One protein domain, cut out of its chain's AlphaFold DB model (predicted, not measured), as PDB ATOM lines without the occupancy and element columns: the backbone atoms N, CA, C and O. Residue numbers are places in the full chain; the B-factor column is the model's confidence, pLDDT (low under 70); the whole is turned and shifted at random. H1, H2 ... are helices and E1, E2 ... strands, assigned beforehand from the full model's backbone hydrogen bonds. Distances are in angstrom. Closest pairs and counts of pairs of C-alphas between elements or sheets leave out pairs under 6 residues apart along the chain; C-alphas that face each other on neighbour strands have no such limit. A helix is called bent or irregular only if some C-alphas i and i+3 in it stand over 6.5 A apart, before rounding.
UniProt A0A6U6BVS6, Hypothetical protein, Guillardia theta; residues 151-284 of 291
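What this domain is: This is residues 151 to 284 of the 291 residues of the protein "Hypothetical protein" of Guillardia theta (UniProt A0A6U6BVS6). What does the domain look like? A small parallel sheet of four strands is layered between helices, with H3 and, at the E4 edge, H1 on one face and H4 on the other; H5 packs on H4. H2 and the long looped link after it reach away from this body as an arm that makes much of the length. What is it made of? The printed part has 134 residues, in the order H1 H2 E1 H3 E2 E3 H4 E4 H5, class mixed, with sheet order E3 E2 E1 E4; it is only just loose, close to compact, with a radius of gyration of the C-alphas of 17.1 A, and spans 55 by 30 by 24 A.

Where its parts are: Where are the strands? E1 is residues 202 to 206, 12.7 A long, from C-alpha 202 at (236.118, 153.832, 179.365); E2 is 225 to 229, 13.8 A, E3 243 to 245 and E4 259 to 262. Where are the helices? H1 is residues 151 to 164, 19.5 A, from C-alpha 151 at (218.412, 144.269, 169.964); H2 is 167 to 175, H3 210 to 221, 17.4 A, H4 247 to 256, 15.2 A, and H5 276 to 282, ending at C-alpha 282 (240.081, 159.600, 169.789). H4 is irregular, with C-alphas 248 and 251 7.4 A apart.

How they stand to each other: What joins the strands? N 204 and O 259 of E1 and E4, N 203 and O 225 of E1 and E2, each 2.8 A, and N 228 and O 243 of E2 and E3, 2.9 A, are within hydrogen-bond range. Which helices are on the sheet? H3, at a height of 9.0 A, and H4, at 8.0 A, are on opposite faces and run along the strands. E1, H3, E2 form a strand-helix-strand unit, two parallel neighbours with a helix between, its crossover right-handed; E3, H4, E4 form a split one, with E2 and E1 between, also right-handed. What touches beyond? H1 touches H3 with residues 152 to 157 alone, closest at the C-alphas of Ala 153 and Val 215, 5.3 A; H5 touches H4, closest at those of Leu 254 and Trp 282, 4.8 A. H2 is close to H1 but not clearly touching, 7.1 A between the C-alphas of Ala 162 and Phe 168. Are the helix backbones complete? In H1, H2 and H5 every O i to N i+4 pair is within hydrogen-bond range; H3 has 7 of 8 and H4 2 of 6, with 4 of 7 O i to N i+3 pairs.

The domain as a whole: How large is it? The C-alphas farthest apart, of Gly 188 and Ser 234, are 56.9 A apart; the printed part has no cut. Which links are long? Those from H2 to E1, E2 to E3 and E4 to H5 are long, and residues 266 to 272 stand free. Where is confidence low? Residues 182 to 184 and 234 to 238 are under 70, while the mean pLDDT of the printed part is 90.4.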
ATOM      1  N   MET A 151     217.623 145.038 170.935       89.94
ATOM      2  CA  MET A 151     218.412 144.269 169.964       89.94
ATOM      3  C   MET A 151     219.506 145.108 169.317       89.94
ATOM      4  O   MET A 151     220.595 144.610 169.062       89.94
ATOM      5  N   THR A 152     219.252 146.399 169.088       93.56
ATOM      6  CA  THR A 152     220.304 147.319 168.644       93.56
ATOM      7  C   THR A 152     221.409 147.441 169.695       93.56
ATOM      8  O   THR A 152     222.580 147.440 169.330       93.56
ATOM      9  N   ALA A 153     221.059 147.513 170.983       96.62
ATOM     10  CA  ALA A 153     222.048 147.547 172.057       96.62
ATOM     11  C   ALA A 153     222.828 146.227 172.150       96.62
ATOM     12  O   ALA A 153     224.053 146.262 172.176       96.62
ATOM     13  N   GLU A 154     222.150 145.076 172.133       97.56
ATOM     14  CA  GLU A 154     222.785 143.749 172.139       97.56
ATOM     15  C   GLU A 154     223.760 143.580 170.970       97.56
ATOM     16  O   GLU A 154     224.904 143.185 171.181       97.56
ATOM     17  N   LEU A 155     223.349 143.952 169.753       98.06
ATOM     18  CA  LEU A 155     224.214 143.891 168.578       98.06
ATOM     19  C   LEU A 155     225.418 144.832 168.706       98.06
ATOM     20  O   LEU A 155     226.534 144.439 168.374       98.06
ATOM     21  N   ALA A 156     225.224 146.054 169.209       98.25
ATOM     22  CA  ALA A 156     226.326 146.986 169.437       98.25
ATOM     23  C   ALA A 156     227.353 146.412 170.428       98.25
ATOM     24  O   ALA A 156     228.557 146.482 170.180       98.25
ATOM     25  N   VAL A 157     226.887 145.798 171.520       98.25
ATOM     26  CA  VAL A 157     227.758 145.127 172.494       98.25
ATOM     27  C   VAL A 157     228.458 143.915 171.880       98.25
ATOM     28  O   VAL A 157     229.658 143.753 172.078       98.25
ATOM     29  N   ALA A 158     227.752 143.094 171.100       98.38
ATOM     30  CA  ALA A 158     228.345 141.944 170.421       98.38
ATOM     31  C   ALA A 158     229.470 142.366 169.463       98.38
ATOM     32  O   ALA A 158     230.545 141.770 169.481       98.38
ATOM     33  N   LEU A 159     229.265 143.432 168.682       97.94
ATOM     34  CA  LEU A 159     230.291 143.994 167.796       97.94
ATOM     35  C   LEU A 159     231.480 144.563 168.578       97.94
ATOM     36  O   LEU A 159     232.627 144.356 168.187       97.94
ATOM     37  N   CYS A 160     231.225 145.232 169.706       97.88
ATOM     38  CA  CYS A 160     232.280 145.697 170.604       97.88
ATOM     39  C   CYS A 160     233.115 144.528 171.144       97.88
ATOM     40  O   CYS A 160     234.343 144.601 171.109       97.88
ATOM     41  N   LEU A 161     232.483 143.438 171.589       97.44
ATOM     42  CA  LEU A 161     233.188 142.240 172.052       97.44
ATOM     43  C   LEU A 161     233.974 141.577 170.918       97.44
ATOM     44  O   LEU A 161     235.135 141.227 171.119       97.44
ATOM     45  N   ALA A 162     233.382 141.463 169.727       97.06
ATOM     46  CA  ALA A 162     234.050 140.908 168.553       97.06
ATOM     47  C   ALA A 162     235.332 141.675 168.205       97.06
ATOM     48  O   ALA A 162     236.384 141.058 168.049       97.06
ATOM     49  N   ALA A 163     235.259 143.009 168.174       94.88
ATOM     50  CA  ALA A 163     236.416 143.867 167.938       94.88
ATOM     51  C   ALA A 163     237.434 143.796 169.089       94.88
ATOM     52  O   ALA A 163     238.625 143.607 168.859       94.88
ATOM     53  N   SER A 164     236.972 143.886 170.338       94.62
ATOM     54  CA  SER A 164     237.852 143.921 171.515       94.62
ATOM     55  C   SER A 164     238.603 142.611 171.724       94.62
ATOM     56  O   SER A 164     239.705 142.618 172.256       94.62
ATOM     57  N   LYS A 165     238.017 141.474 171.338       92.88
ATOM     58  CA  LYS A 165     238.630 140.147 171.495       92.88
ATOM     59  C   LYS A 165     239.228 139.603 170.203       92.88
ATOM     60  O   LYS A 165     239.686 138.467 170.208       92.88
ATOM     61  N   GLN A 166     239.228 140.401 169.128       92.69
ATOM     62  CA  GLN A 166     239.742 140.004 167.813       92.69
ATOM     63  C   GLN A 166     239.161 138.645 167.379       92.69
ATOM     64  O   GLN A 166     239.885 137.747 166.956       92.69
ATOM     65  N   ILE A 167     237.846 138.457 167.585       93.31
ATOM     66  CA  ILE A 167     237.194 137.137 167.486       93.31
ATOM     67  C   ILE A 167     237.357 136.551 166.082       93.31
ATOM     68  O   ILE A 167     237.613 135.357 165.944       93.31
ATOM     69  N   PHE A 168     237.226 137.377 165.043       93.69
ATOM     70  CA  PHE A 168     237.303 136.913 163.659       93.69
ATOM     71  C   PHE A 168     238.732 136.532 163.257       93.69
ATOM     72  O   PHE A 168     238.942 135.524 162.584       93.69
ATOM     73  N   GLU A 169     239.723 137.306 163.688       91.56
ATOM     74  CA  GLU A 169     241.142 137.034 163.471       91.56
ATOM     75  C   GLU A 169     241.581 135.782 164.237       91.56
ATOM     76  O   GLU A 169     242.268 134.922 163.680       91.56
ATOM     77  N   ALA A 170     241.142 135.645 165.491       91.12
ATOM     78  CA  ALA A 170     241.414 134.480 166.323       91.12
ATOM     79  C   ALA A 170     240.789 133.201 165.738       91.12
ATOM     80  O   ALA A 170     241.470 132.180 165.657       91.12
ATOM     81  N   ASP A 171     239.531 133.255 165.279       93.69
ATOM     82  CA  ASP A 171     238.864 132.132 164.599       93.69
ATOM     83  C   ASP A 171     239.613 131.728 163.321       93.69
ATOM     84  O   ASP A 171     239.874 130.542 163.106       93.69
ATOM     85  N   ARG A 172     240.041 132.702 162.504       93.62
ATOM     86  CA  ARG A 172     240.800 132.434 161.275       93.62
ATOM     87  C   ARG A 172     242.118 131.716 161.558       93.62
ATOM     88  O   ARG A 172     242.395 130.711 160.908       93.62
ATOM     89  N   LYS A 173     242.903 132.208 162.523       90.44
ATOM     90  CA  LYS A 173     244.158 131.566 162.947       90.44
ATOM     91  C   LYS A 173     243.906 130.148 163.456       90.44
ATOM     92  O   LYS A 173     244.546 129.202 163.004       90.44
ATOM     93  N   LEU A 174     242.897 129.972 164.310       91.19
ATOM     94  CA  LEU A 174     242.571 128.665 164.877       91.19
ATOM     95  C   LEU A 174     242.221 127.624 163.801       91.19
ATOM     96  O   LEU A 174     242.659 126.479 163.892       91.19
ATOM     97  N   ARG A 175     241.478 128.012 162.755       95.19
ATOM     98  CA  ARG A 175     241.154 127.130 161.614       95.19
ATOM     99  C   ARG A 175     242.369 126.728 160.783       95.19
ATOM    100  O   ARG A 175     242.307 125.727 160.081       95.19
ATOM    101  N   GLN A 176     243.452 127.493 160.863       93.75
ATOM    102  CA  GLN A 176     244.739 127.190 160.235       93.75
ATOM    103  C   GLN A 176     245.668 126.412 161.177       93.75
ATOM    104  O   GLN A 176     246.856 126.291 160.902       93.75
ATOM    105  N   HIS A 177     245.136 125.894 162.290       90.69
ATOM    106  CA  HIS A 177     245.899 125.251 163.359       90.69
ATOM    107  C   HIS A 177     246.944 126.174 164.009       90.69
ATOM    108  O   HIS A 177     247.870 125.692 164.657       90.69
ATOM    109  N   ASP A 178     246.775 127.496 163.895       86.56
ATOM    110  CA  ASP A 178     247.628 128.494 164.534       86.56
ATOM    111  C   ASP A 178     247.057 128.900 165.906       86.56
ATOM    112  O   ASP A 178     245.988 129.511 166.023       86.56
ATOM    113  N   TRP A 179     247.804 128.570 166.962       84.44
ATOM    114  CA  TRP A 179     247.467 128.876 168.356       84.44
ATOM    115  C   TRP A 179     248.211 130.107 168.899       84.44
ATOM    116  O   TRP A 179     247.948 130.502 170.034       84.44
ATOM    117  N   SER A 180     249.053 130.767 168.089       79.69
ATOM    118  CA  SER A 180     249.841 131.959 168.468       79.69
ATOM    119  C   SER A 180     248.993 133.157 168.896       79.69
ATOM    120  O   SER A 180     249.475 134.076 169.545       79.69
ATOM    121  N   SER A 181     247.696 133.160 168.567       74.06
ATOM    122  CA  SER A 181     246.752 134.197 169.002       74.06
ATOM    123  C   SER A 181     246.555 134.270 170.521       74.06
ATOM    124  O   SER A 181     245.955 135.233 171.000       74.06
ATOM    125  N   ARG A 182     247.034 133.271 171.276       68.44
ATOM    126  CA  ARG A 182     246.931 133.180 172.735       68.44
ATOM    127  C   ARG A 182     248.322 133.221 173.352       68.44
ATOM    128  O   ARG A 182     249.149 132.383 173.017       68.44
ATOM    129  N   GLY A 183     248.551 134.113 174.309       64.88
ATOM    130  CA  GLY A 183     249.762 134.060 175.124       64.88
ATOM    131  C   GLY A 183     250.249 135.411 175.618       64.88
ATOM    132  O   GLY A 183     249.658 136.453 175.344       64.88
ATOM    133  N   ILE A 184     251.338 135.342 176.374       66.06
ATOM    134  CA  ILE A 184     252.201 136.470 176.714       66.06
ATOM    135  C   ILE A 184     253.225 136.581 175.570       66.06
ATOM    136  O   ILE A 184     253.603 135.538 175.033       66.06
ATOM    137  N   PRO A 185     253.658 137.789 175.168       70.25
ATOM    138  CA  PRO A 185     254.770 137.935 174.233       70.25
ATOM    139  C   PRO A 185     255.986 137.115 174.698       70.25
ATOM    140  O   PRO A 185     256.442 137.276 175.830       70.25
ATOM    141  N   CYS A 186     256.482 136.228 173.836       70.19
ATOM    142  CA  CYS A 186     257.624 135.352 174.096       70.19
ATOM    143  C   CYS A 186     258.611 135.448 172.931       70.19
ATOM    144  O   CYS A 186     258.206 135.535 171.773       70.19
ATOM    145  N   GLU A 187     259.907 135.392 173.227       77.19
ATOM    146  CA  GLU A 187     260.948 135.451 172.203       77.19
ATOM    147  C   GLU A 187     260.827 134.277 171.214       77.19
ATOM    148  O   GLU A 187     260.616 133.130 171.607       77.19
ATOM    149  N   GLY A 188     260.918 134.572 169.914       76.12
ATOM    150  CA  GLY A 188     260.778 133.575 168.846       76.12
ATOM    151  C   GLY A 188     259.340 133.137 168.530       76.12
ATOM    152  O   GLY A 188     259.153 132.303 167.644       76.12
ATOM    153  N   VAL A 189     258.323 133.700 169.196       74.00
ATOM    154  CA  VAL A 189     256.898 133.438 168.927       74.00
ATOM    155  C   VAL A 189     256.238 134.713 168.386       74.00
ATOM    156  O   VAL A 189     256.508 135.793 168.909       74.00
ATOM    157  N   PRO A 190     255.373 134.638 167.353       74.12
ATOM    158  CA  PRO A 190     254.613 135.800 166.903       74.12
ATOM    159  C   PRO A 190     253.800 136.423 168.040       74.12
ATOM    160  O   PRO A 190     253.186 135.697 168.825       74.12
ATOM    161  N   ASP A 191     253.755 137.756 168.080       78.38
ATOM    162  CA  ASP A 191     252.998 138.479 169.097       78.38
ATOM    163  C   ASP A 191     251.523 138.033 169.135       78.38
ATOM    164  O   ASP A 191     250.901 137.791 168.084       78.38
ATOM    165  N   PRO A 192     250.930 137.949 170.340       82.38
ATOM    166  CA  PRO A 192     249.517 137.649 170.486       82.38
ATOM    167  C   PRO A 192     248.665 138.745 169.838       82.38
ATOM    168  O   PRO A 192     249.091 139.887 169.645       82.38
ATOM    169  N   LEU A 193     247.412 138.410 169.518       85.62
ATOM    170  CA  LEU A 193     246.485 139.408 168.989       85.62
ATOM    171  C   LEU A 193     246.286 140.538 170.017       85.62
ATOM    172  O   LEU A 193     246.182 140.249 171.213       85.62
ATOM    173  N   PRO A 194     246.168 141.805 169.575       86.12
ATOM    174  CA  PRO A 194     246.031 142.958 170.462       86.12
ATOM    175  C   PRO A 194     244.616 143.029 171.054       86.12
ATOM    176  O   PRO A 194     243.797 143.879 170.702       86.12
ATOM    177  N   MET A 195     244.294 142.092 171.943       89.00
ATOM    178  CA  MET A 195     242.996 142.017 172.599       89.00
ATOM    179  C   MET A 195     242.875 143.099 173.678       89.00
ATOM    180  O   MET A 195     243.738 143.259 174.537       89.00
ATOM    181  N   LEU A 196     241.747 143.802 173.689       90.56
ATOM    182  CA  LEU A 196     241.408 144.797 174.698       90.56
ATOM    183  C   LEU A 196     240.657 144.141 175.866       90.56
ATOM    184  O   LEU A 196     239.551 143.607 175.705       90.56
ATOM    185  N   LEU A 197     241.219 144.206 177.076       92.75
ATOM    186  CA  LEU A 197     240.462 143.978 178.310       92.75
ATOM    187  C   LEU A 197     239.528 145.169 178.545       92.75
ATOM    188  O   LEU A 197     239.994 146.301 178.578       92.75
ATOM    189  N   LEU A 198     238.224 144.912 178.700       96.19
ATOM    190  CA  LEU A 198     237.225 145.968 178.897       96.19
ATOM    191  C   LEU A 198     237.153 146.452 180.350       96.19
ATOM    192  O   LEU A 198     236.873 147.619 180.584       96.19
ATOM    193  N   GLN A 199     237.415 145.588 181.329       97.19
ATOM    194  CA  GLN A 199     237.363 145.972 182.739       97.19
ATOM    195  C   GLN A 199     238.330 147.131 183.032       97.19
ATOM    196  O   GLN A 199     239.487 147.101 182.613       97.19
ATOM    197  N   GLY A 200     237.844 148.159 183.732       96.12
ATOM    198  CA  GLY A 200     238.613 149.366 184.049       96.12
ATOM    199  C   GLY A 200     238.862 150.301 182.858       96.12
ATOM    200  O   GLY A 200     239.621 151.256 182.992       96.12
ATOM    201  N   LYS A 201     238.263 150.042 181.688       96.56
ATOM    202  CA  LYS A 201     238.325 150.927 180.512       96.56
ATOM    203  C   LYS A 201     237.107 151.838 180.427       96.56
ATOM    204  O   LYS A 201     236.108 151.629 181.111       96.56
ATOM    205  N   VAL A 202     237.179 152.835 179.548       97.44
ATOM    206  CA  VAL A 202     236.118 153.832 179.365       97.44
ATOM    207  C   VAL A 202     235.322 153.556 178.089       97.44
ATOM    208  O   VAL A 202     235.887 153.454 176.996       97.44
ATOM    209  N   ALA A 203     233.997 153.483 178.213       98.25
ATOM    210  CA  ALA A 203     233.060 153.486 177.095       98.25
ATOM    211  C   ALA A 203     232.408 154.870 176.962       98.25
ATOM    212  O   ALA A 203     231.761 155.347 177.891       98.25
ATOM    213  N   LEU A 204     232.525 155.501 175.795       98.19
ATOM    214  CA  LEU A 204     231.833 156.746 175.473       98.19
ATOM    215  C   LEU A 204     230.584 156.462 174.634       98.19
ATOM    216  O   LEU A 204     230.668 156.066 173.474       98.19
ATOM    217  N   VAL A 205     229.408 156.710 175.205       98.19
ATOM    218  CA  VAL A 205     228.109 156.565 174.541       98.19
ATOM    219  C   VAL A 205     227.635 157.919 174.018       98.19
ATOM    220  O   VAL A 205     227.077 158.746 174.741       98.19
ATOM    221  N   VAL A 206     227.810 158.151 172.722       97.12
ATOM    222  CA  VAL A 206     227.342 159.365 172.053       97.12
ATOM    223  C   VAL A 206     225.854 159.213 171.750       97.12
ATOM    224  O   VAL A 206     225.469 158.479 170.841       97.12
ATOM    225  N   GLY A 207     225.000 159.897 172.514       94.56
ATOM    226  CA  GLY A 207     223.543 159.776 172.425       94.56
ATOM    227  C   GLY A 207     222.936 158.889 173.515       94.56
ATOM    228  O   GLY A 207     222.609 157.725 173.289       94.56
ATOM    229  N   TYR A 208     222.682 159.474 174.689       95.12
ATOM    230  CA  TYR A 208     222.117 158.780 175.854       95.12
ATOM    231  C   TYR A 208     220.583 158.615 175.808       95.12
ATOM    232  O   TYR A 208     219.852 159.074 176.693       95.12
ATOM    233  N   GLY A 209     220.074 158.040 174.714       91.31
ATOM    234  CA  GLY A 209     218.660 157.696 174.499       91.31
ATOM    235  C   GLY A 209     218.330 156.239 174.844       91.31
ATOM    236  O   GLY A 209     219.061 155.593 175.585       91.31
ATOM    237  N   GLU A 210     217.254 155.698 174.261       89.81
ATOM    238  CA  GLU A 210     216.789 154.319 174.510       89.81
ATOM    239  C   GLU A 210     217.873 153.253 174.276       89.81
ATOM    240  O   GLU A 210     218.033 152.339 175.086       89.81
ATOM    241  N   VAL A 211     218.634 153.361 173.182       93.81
ATOM    242  CA  VAL A 211     219.742 152.433 172.885       93.81
ATOM    243  C   VAL A 211     220.928 152.710 173.809       93.81
ATOM    244  O   VAL A 211     221.412 151.796 174.473       93.81
ATOM    245  N   GLY A 212     221.353 153.974 173.905       95.88
ATOM    246  CA  GLY A 212     222.542 154.365 174.664       95.88
ATOM    247  C   GLY A 212     222.480 154.003 176.150       95.88
ATOM    248  O   GLY A 212     223.458 153.503 176.693       95.88
ATOM    249  N   GLN A 213     221.323 154.158 176.800       95.12
ATOM    250  CA  GLN A 213     221.138 153.761 178.206       95.12
ATOM    251  C   GLN A 213     221.294 152.248 178.417       95.12
ATOM    252  O   GLN A 213     221.840 151.802 179.424       95.12
ATOM    253  N   ARG A 214     220.830 151.436 177.458       96.12
ATOM    254  CA  ARG A 214     220.968 149.973 177.519       96.12
ATOM    255  C   ARG A 214     222.418 149.552 177.321       96.12
ATOM    256  O   ARG A 214     222.909 148.741 178.097       96.12
ATOM    257  N   VAL A 215     223.100 150.149 176.342       98.25
ATOM    258  CA  VAL A 215     224.542 149.950 176.132       98.25
ATOM    259  C   VAL A 215     225.317 150.317 177.397       98.25
ATOM    260  O   VAL A 215     226.099 149.506 177.878       98.25
ATOM    261  N   ALA A 216     225.044 151.481 177.992       97.81
ATOM    262  CA  ALA A 216     225.711 151.930 179.210       97.81
ATOM    263  C   ALA A 216     225.538 150.964 180.385       97.81
ATOM    264  O   ALA A 216     226.512 150.627 181.048       97.81
ATOM    265  N   ARG A 217     224.323 150.448 180.603       97.31
ATOM    266  CA  ARG A 217     224.078 149.429 181.633       97.31
ATOM    267  C   ARG A 217     224.937 148.182 181.426       97.31
ATOM    268  O   ARG A 217     225.487 147.666 182.392       97.31
ATOM    269  N   ILE A 218     225.042 147.700 180.187       98.00
ATOM    270  CA  ILE A 218     225.810 146.491 179.869       98.00
ATOM    271  C   ILE A 218     227.317 146.754 180.005       98.00
ATOM    272  O   ILE A 218     228.019 145.952 180.608       98.00
ATOM    273  N   MET A 219     227.816 147.888 179.506       98.25
ATOM    274  CA  MET A 219     229.237 148.255 179.617       98.25
ATOM    275  C   MET A 219     229.659 148.469 181.075       98.25
ATOM    276  O   MET A 219     230.694 147.962 181.496       98.25
ATOM    277  N   SER A 220     228.815 149.124 181.875       97.75
ATOM    278  CA  SER A 220     229.012 149.256 183.322       97.75
ATOM    279  C   SER A 220     229.086 147.887 184.015       97.75
ATOM    280  O   SER A 220     229.940 147.685 184.873       97.75
ATOM    281  N   ALA A 221     228.270 146.909 183.602       97.81
ATOM    282  CA  ALA A 221     228.333 145.541 184.129       97.81
ATOM    283  C   ALA A 221     229.613 144.779 183.729       97.81
ATOM    284  O   ALA A 221     230.036 143.890 184.461       97.81
ATOM    285  N   PHE A 222     230.269 145.151 182.622       97.44
ATOM    286  CA  PHE A 222     231.619 144.678 182.277       97.44
ATOM    287  C   PHE A 222     232.737 145.370 183.081       97.44
ATOM    288  O   PHE A 222     233.916 145.108 182.842       97.44
ATOM    289  N   GLY A 223     232.392 146.250 184.026       97.38
ATOM    290  CA  GLY A 223     233.352 146.992 184.840       97.38
ATOM    291  C   GLY A 223     233.991 148.174 184.110       97.38
ATOM    292  O   GLY A 223     235.087 148.585 184.486       97.38
ATOM    293  N   MET A 224     233.352 148.694 183.057       98.00
ATOM    294  CA  MET A 224     233.788 149.922 182.387       98.00
ATOM    295  C   MET A 224     233.252 151.166 183.099       98.00
ATOM    296  O   MET A 224     232.104 151.188 183.550       98.00
ATOM    297  N   GLU A 225     234.039 152.240 183.103       97.62
ATOM    298  CA  GLU A 225     233.505 153.588 183.304       97.62
ATOM    299  C   GLU A 225     232.718 153.982 182.049       97.62
ATOM    300  O   GLU A 225     233.190 153.796 180.925       97.62
ATOM    301  N   VAL A 226     231.514 154.530 182.215       97.81
ATOM    302  CA  VAL A 226     230.712 154.978 181.074       97.81
ATOM    303  C   VAL A 226     230.534 156.485 181.116       97.81
ATOM    304  O   VAL A 226     229.921 157.041 182.028       97.81
ATOM    305  N   LEU A 227     231.021 157.130 180.066       97.12
ATOM    306  CA  LEU A 227     230.748 158.523 179.748       97.12
ATOM    307  C   LEU A 227     229.662 158.555 178.680       97.12
ATOM    308  O   LEU A 227     229.614 157.695 177.803       97.12
ATOM    309  N   ALA A 228     228.780 159.543 178.713       96.94
ATOM    310  CA  ALA A 228     227.749 159.666 177.695       96.94
ATOM    311  C   ALA A 228     227.461 161.115 177.331       96.94
ATOM    312  O   ALA A 228     227.634 162.003 178.153       96.94
ATOM    313  N   THR A 229     226.952 161.356 176.121       95.38
ATOM    314  CA  THR A 229     226.474 162.689 175.721       95.38
ATOM    315  C   THR A 229     224.973 162.715 175.460       95.38
ATOM    316  O   THR A 229     224.395 161.783 174.885       95.38
ATOM    317  N   ARG A 230     224.306 163.802 175.866       92.94
ATOM    318  CA  ARG A 230     222.875 164.017 175.604       92.94
ATOM    319  C   ARG A 230     222.523 165.499 175.541       92.94
ATOM    320  O   ARG A 230     222.859 166.256 176.437       92.94
ATOM    321  N   ALA A 231     221.743 165.891 174.532       87.38
ATOM    322  CA  ALA A 231     221.313 167.284 174.355       87.38
ATOM    323  C   ALA A 231     220.433 167.825 175.501       87.38
ATOM    324  O   ALA A 231     220.522 168.993 175.848       87.38
ATOM    325  N   SER A 232     219.576 166.985 176.093       82.38
ATOM    326  CA  SER A 232     218.685 167.365 177.200       82.38
ATOM    327  C   SER A 232     219.097 166.635 178.480       82.38
ATOM    328  O   SER A 232     218.713 165.479 178.688       82.38
ATOM    329  N   LEU A 233     219.881 167.327 179.313       75.12
ATOM    330  CA  LEU A 233     220.425 166.816 180.580       75.12
ATOM    331  C   LEU A 233     219.368 166.710 181.688       75.12
ATOM    332  O   LEU A 233     219.422 165.795 182.506       75.12
ATOM    333  N   SER A 234     218.339 167.564 181.657       63.28
ATOM    334  CA  SER A 234     217.243 167.578 182.642       63.28
ATOM    335  C   SER A 234     216.459 166.265 182.737       63.28
ATOM    336  O   SER A 234     215.776 166.024 183.726       63.28
ATOM    337  N   ARG A 235     216.557 165.393 181.726       61.22
ATOM    338  CA  ARG A 235     215.860 164.100 181.691       61.22
ATOM    339  C   ARG A 235     216.657 162.935 182.278       61.22
ATOM    340  O   ARG A 235     216.103 161.845 182.354       61.22
ATOM    341  N   VAL A 236     217.939 163.118 182.611       63.88
ATOM    342  CA  VAL A 236     218.832 162.004 182.988       63.88
ATOM    343  C   VAL A 236     219.868 162.402 184.046       63.88
ATOM    344  O   VAL A 236     220.923 161.793 184.143       63.88
ATOM    345  N   ALA A 237     219.591 163.438 184.843       54.69
ATOM    346  CA  ALA A 237     220.586 164.078 185.706       54.69
ATOM    347  C   ALA A 237     221.296 163.140 186.712       54.69
ATOM    348  O   ALA A 237     222.335 163.523 187.239       54.69
ATOM    349  N   ARG A 238     220.785 161.921 186.967       59.91
ATOM    350  CA  ARG A 238     221.496 160.854 187.693       59.91
ATOM    351  C   ARG A 238     221.142 159.474 187.127       59.91
ATOM    352  O   ARG A 238     220.112 158.912 187.491       59.91
ATOM    353  N   ASP A 239     221.990 158.925 186.261       79.12
ATOM    354  CA  ASP A 239     221.984 157.493 185.937       79.12
ATOM    355  C   ASP A 239     223.200 156.843 186.603       79.12
ATOM    356  O   ASP A 239     224.330 157.286 186.419       79.12
ATOM    357  N   LYS A 240     222.979 155.791 187.395       88.94
ATOM    358  CA  LYS A 240     224.060 155.071 188.086       88.94
ATOM    359  C   LYS A 240     225.022 154.359 187.130       88.94
ATOM    360  O   LYS A 240     226.071 153.899 187.563       88.94
ATOM    361  N   HIS A 241     224.643 154.215 185.861       94.50
ATOM    362  CA  HIS A 241     225.418 153.505 184.856       94.50
ATOM    363  C   HIS A 241     226.271 154.416 183.978       94.50
ATOM    364  O   HIS A 241     227.055 153.869 183.213       94.50
ATOM    365  N   ALA A 242     226.109 155.747 184.015       95.06
ATOM    366  CA  ALA A 242     226.934 156.657 183.220       95.06
ATOM    367  C   ALA A 242     226.977 158.088 183.767       95.06
ATOM    368  O   ALA A 242     225.980 158.614 184.263       95.06
ATOM    369  N   VAL A 243     228.102 158.766 183.541       94.81
ATOM    370  CA  VAL A 243     228.213 160.220 183.703       94.81
ATOM    371  C   VAL A 243     227.793 160.891 182.396       94.81
ATOM    372  O   VAL A 243     228.389 160.659 181.342       94.81
ATOM    373  N   VAL A 244     226.728 161.695 182.443       94.88
ATOM    374  CA  VAL A 244     226.122 162.300 181.247       94.88
ATOM    375  C   VAL A 244     226.562 163.754 181.086       94.88
ATOM    376  O   VAL A 244     226.314 164.592 181.946       94.88
ATOM    377  N   HIS A 245     227.143 164.047 179.929       94.12
ATOM    378  CA  HIS A 245     227.680 165.336 179.514       94.12
ATOM    379  C   HIS A 245     226.828 165.991 178.412       94.12
ATOM    380  O   HIS A 245     226.113 165.301 177.664       94.12
ATOM    381  N   PRO A 246     226.890 167.324 178.256       93.88
ATOM    382  CA  PRO A 246     226.342 167.989 177.081       93.88
ATOM    383  C   PRO A 246     227.086 167.553 175.800       93.88
ATOM    384  O   PRO A 246     228.260 167.189 175.850       93.88
ATOM    385  N   PRO A 247     226.454 167.619 174.609       93.56
ATOM    386  CA  PRO A 247     227.112 167.259 173.350       93.56
ATOM    387  C   PRO A 247     228.342 168.112 173.016       93.56
ATOM    388  O   PRO A 247     229.204 167.653 172.272       93.56
ATOM    389  N   ALA A 248     228.421 169.332 173.558       93.75
ATOM    390  CA  ALA A 248     229.557 170.236 173.387       93.75
ATOM    391  C   ALA A 248     230.875 169.652 173.932       93.75
ATOM    392  O   ALA A 248     231.937 169.956 173.396       93.75
ATOM    393  N   ASP A 249     230.801 168.754 174.916       95.06
ATOM    394  CA  ASP A 249     231.972 168.134 175.544       95.06
ATOM    395  C   ASP A 249     232.537 166.967 174.720       95.06
ATOM    396  O   ASP A 249     233.554 166.387 175.085       95.06
ATOM    397  N   LEU A 250     231.912 166.582 173.599       95.38
ATOM    398  CA  LEU A 250     232.318 165.389 172.847       95.38
ATOM    399  C   LEU A 250     233.825 165.361 172.542       95.38
ATOM    400  O   LEU A 250     234.468 164.337 172.751       95.38
ATOM    401  N   LEU A 251     234.397 166.484 172.099       94.62
ATOM    402  CA  LEU A 251     235.819 166.567 171.756       94.62
ATOM    403  C   LEU A 251     236.753 166.350 172.954       94.62
ATOM    404  O   LEU A 251     237.825 165.783 172.764       94.62
ATOM    405  N   SER A 252     236.371 166.773 174.163       94.50
ATOM    406  CA  SER A 252     237.184 166.568 175.370       94.50
ATOM    407  C   SER A 252     237.005 165.171 175.970       94.50
ATOM    408  O   SER A 252     237.886 164.685 176.675       94.50
ATOM    409  N   LEU A 253     235.892 164.496 175.666       95.44
ATOM    410  CA  LEU A 253     235.624 163.130 176.115       95.44
ATOM    411  C   LEU A 253     236.288 162.070 175.227       95.44
ATOM    412  O   LEU A 253     236.640 161.006 175.731       95.44
ATOM    413  N   LEU A 254     236.465 162.338 173.927       95.94
ATOM    414  CA  LEU A 254     237.028 161.369 172.976       95.94
ATOM    415  C   LEU A 254     238.404 160.813 173.396       95.94
ATOM    416  O   LEU A 254     238.533 159.592 173.386       95.94
ATOM    417  N   PRO A 255     239.386 161.621 173.849       95.00
ATOM    418  CA  PRO A 255     240.695 161.105 174.277       95.00
ATOM    419  C   PRO A 255     240.652 160.183 175.503       95.00
ATOM    420  O   PRO A 255     241.621 159.488 175.794       95.00
ATOM    421  N   ARG A 256     239.550 160.193 176.263       94.75
ATOM    422  CA  ARG A 256     239.370 159.329 177.438       94.75
ATOM    423  C   ARG A 256     238.811 157.959 177.064       94.75
ATOM    424  O   ARG A 256     238.904 157.041 177.865       94.75
ATOM    425  N   ALA A 257     238.183 157.825 175.896       95.81
ATOM    426  CA  ALA A 257     237.389 156.660 175.534       95.81
ATOM    427  C   ALA A 257     238.236 155.549 174.901       95.81
ATOM    428  O   ALA A 257     238.928 155.769 173.913       95.81
ATOM    429  N   ASN A 258     238.097 154.313 175.381       95.38
ATOM    430  CA  ASN A 258     238.646 153.136 174.699       95.38
ATOM    431  C   ASN A 258     237.666 152.575 173.663       95.38
ATOM    432  O   ASN A 258     238.078 152.012 172.654       95.38
ATOM    433  N   VAL A 259     236.364 152.740 173.906       96.69
ATOM    434  CA  VAL A 259     235.294 152.314 173.000       96.69
ATOM    435  C   VAL A 259     234.306 153.459 172.830       96.69
ATOM    436  O   VAL A 259     233.875 154.050 173.817       96.69
ATOM    437  N   VAL A 260     233.907 153.752 171.592       97.56
ATOM    438  CA  VAL A 260     232.897 154.773 171.287       97.56
ATOM    439  C   VAL A 260     231.669 154.118 170.659       97.56
ATOM    440  O   VAL A 260     231.753 153.479 169.614       97.56
ATOM    441  N   PHE A 261     230.506 154.314 171.278       98.12
ATOM    442  CA  PHE A 261     229.210 153.887 170.758       98.12
ATOM    443  C   PHE A 261     228.448 155.086 170.193       98.12
ATOM    444  O   PHE A 261     228.101 156.013 170.923       98.12
ATOM    445  N   LEU A 262     228.125 155.051 168.899       96.44
ATOM    446  CA  LEU A 262     227.266 156.049 168.261       96.44
ATOM    447  C   LEU A 262     225.797 155.618 168.334       96.44
ATOM    448  O   LEU A 262     225.355 154.726 167.618       96.44
ATOM    449  N   CYS A 263     225.031 156.271 169.202       95.19
ATOM    450  CA  CYS A 263     223.612 156.008 169.462       95.19
ATOM    451  C   CYS A 263     222.719 157.228 169.157       95.19
ATOM    452  O   CYS A 263     221.583 157.314 169.630       95.19
ATOM    453  N   VAL A 264     223.224 158.192 168.380       92.62
ATOM    454  CA  VAL A 264     222.482 159.389 167.961       92.62
ATOM    455  C   VAL A 264     221.665 159.152 166.685       92.62
ATOM    456  O   VAL A 264     222.075 158.388 165.812       92.62
ATOM    457  N   PRO A 265     220.523 159.842 166.516       88.88
ATOM    458  CA  PRO A 265     219.828 159.871 165.234       88.88
ATOM    459  C   PRO A 265     220.640 160.647 164.188       88.88
ATOM    460  O   PRO A 265     221.342 161.603 164.520       88.88
ATOM    461  N   LEU A 266     220.478 160.296 162.909       87.56
ATOM    462  CA  LEU A 266     221.029 161.072 161.798       87.56
ATOM    463  C   LEU A 266     220.221 162.361 161.593       87.56
ATOM    464  O   LEU A 266     219.033 162.338 161.270       87.56
ATOM    465  N   THR A 267     220.885 163.497 161.753       86.00
ATOM    466  CA  THR A 267     220.343 164.846 161.577       86.00
ATOM    467  C   THR A 267     221.380 165.717 160.874       86.00
ATOM    468  O   THR A 267     222.512 165.294 160.661       86.00
ATOM    469  N   SER A 268     221.027 166.960 160.542       85.44
ATOM    470  CA  SER A 268     222.018 167.924 160.046       85.44
ATOM    471  C   SER A 268     223.125 168.202 161.070       85.44
ATOM    472  O   SER A 268     224.261 168.397 160.667       85.44
ATOM    473  N   GLY A 269     222.817 168.170 162.373       87.06
ATOM    474  CA  GLY A 269     223.796 168.408 163.440       87.06
ATOM    475  C   GLY A 269     224.645 167.192 163.824       87.06
ATOM    476  O   GLY A 269     225.624 167.345 164.540       87.06
ATOM    477  N   THR A 270     224.280 165.986 163.380       91.62
ATOM    478  CA  THR A 270     225.001 164.734 163.701       91.62
ATOM    479  C   THR A 270     225.606 164.061 162.468       91.62
ATOM    480  O   THR A 270     226.396 163.125 162.583       91.62
ATOM    481  N   SER A 271     225.260 164.533 161.269       90.81
ATOM    482  CA  SER A 271     225.871 164.088 160.022       90.81
ATOM    483  C   SER A 271     227.367 164.390 160.038       90.81
ATOM    484  O   SER A 271     227.759 165.539 160.217       90.81
ATOM    485  N   LYS A 272     228.194 163.361 159.812       91.75
ATOM    486  CA  LYS A 272     229.666 163.447 159.846       91.75
ATOM    487  C   LYS A 272     230.232 163.957 161.182       91.75
ATOM    488  O   LYS A 272     231.322 164.515 161.196       91.75
ATOM    489  N   MET A 273     229.521 163.752 162.296       93.44
ATOM    490  CA  MET A 273     229.972 164.253 163.600       93.44
ATOM    491  C   MET A 273     231.248 163.593 164.131       93.44
ATOM    492  O   MET A 273     231.909 164.192 164.961       93.44
ATOM    493  N   LEU A 274     231.574 162.370 163.692       92.75
ATOM    494  CA  LEU A 274     232.903 161.784 163.879       92.75
ATOM    495  C   LEU A 274     233.640 161.840 162.542       92.75
ATOM    496  O   LEU A 274     233.564 160.911 161.738       92.75
ATOM    497  N   GLY A 275     234.272 162.979 162.276       93.56
ATOM    498  CA  GLY A 275     235.114 163.194 161.111       93.56
ATOM    499  C   GLY A 275     236.589 162.957 161.426       93.56
ATOM    500  O   GLY A 275     236.961 162.357 162.433       93.56
ATOM    501  N   ARG A 276     237.462 163.461 160.547       94.44
ATOM    502  CA  ARG A 276     238.921 163.320 160.689       94.44
ATOM    503  C   ARG A 276     239.432 163.883 162.016       94.44
ATOM    504  O   ARG A 276     240.279 163.259 162.642       94.44
ATOM    505  N   LYS A 277     238.926 165.048 162.431       94.12
ATOM    506  CA  LYS A 277     239.343 165.724 163.666       94.12
ATOM    507  C   LYS A 277     238.991 164.884 164.892       94.12
ATOM    508  O   LYS A 277     239.842 164.655 165.738       94.12
ATOM    509  N   GLU A 278     237.754 164.417 164.978       94.94
ATOM    510  CA  GLU A 278     237.265 163.645 166.118       94.94
ATOM    511  C   GLU A 278     237.950 162.282 166.205       94.94
ATOM    512  O   GLU A 278     238.341 161.862 167.290       94.94
ATOM    513  N   LEU A 279     238.158 161.619 165.065       94.06
ATOM    514  CA  LEU A 279     238.917 160.372 165.010       94.06
ATOM    515  C   LEU A 279     240.377 160.583 165.424       94.06
ATOM    516  O   LEU A 279     240.899 159.783 166.189       94.06
ATOM    517  N   ALA A 280     241.019 161.670 164.985       93.19
ATOM    518  CA  ALA A 280     242.374 162.000 165.420       93.19
ATOM    519  C   ALA A 280     242.443 162.231 166.936       93.19
ATOM    520  O   ALA A 280     243.349 161.714 167.573       93.19
ATOM    521  N   MET A 281     241.465 162.936 167.516       92.88
ATOM    522  CA  MET A 281     241.367 163.125 168.970       92.88
ATOM    523  C   MET A 281     241.152 161.807 169.719       92.88
ATOM    524  O   MET A 281     241.712 161.622 170.793       92.88
ATOM    525  N   TRP A 282     240.342 160.899 169.170       93.00
ATOM    526  CA  TRP A 282     240.081 159.600 169.789       93.00
ATOM    527  C   TRP A 282     241.301 158.672 169.751       93.00
ATOM    528  O   TRP A 282     241.542 157.936 170.699       93.00
ATOM    529  N   LEU A 283     242.081 158.727 168.670       87.62
ATOM    530  CA  LEU A 283     243.282 157.911 168.480       87.62
ATOM    531  C   LEU A 283     244.529 158.484 169.165       87.62
ATOM    532  O   LEU A 283     245.604 157.893 169.053       87.62
ATOM    533  N   LEU A 284     244.413 159.619 169.863       78.62
ATOM    534  CA  LEU A 284     245.480 160.064 170.750       78.62
ATOM    535  C   LEU A 284     245.734 158.982 171.807       78.62
ATOM    536  O   LEU A 284     244.785 158.321 172.243       78.62
TER     537      LEU A 284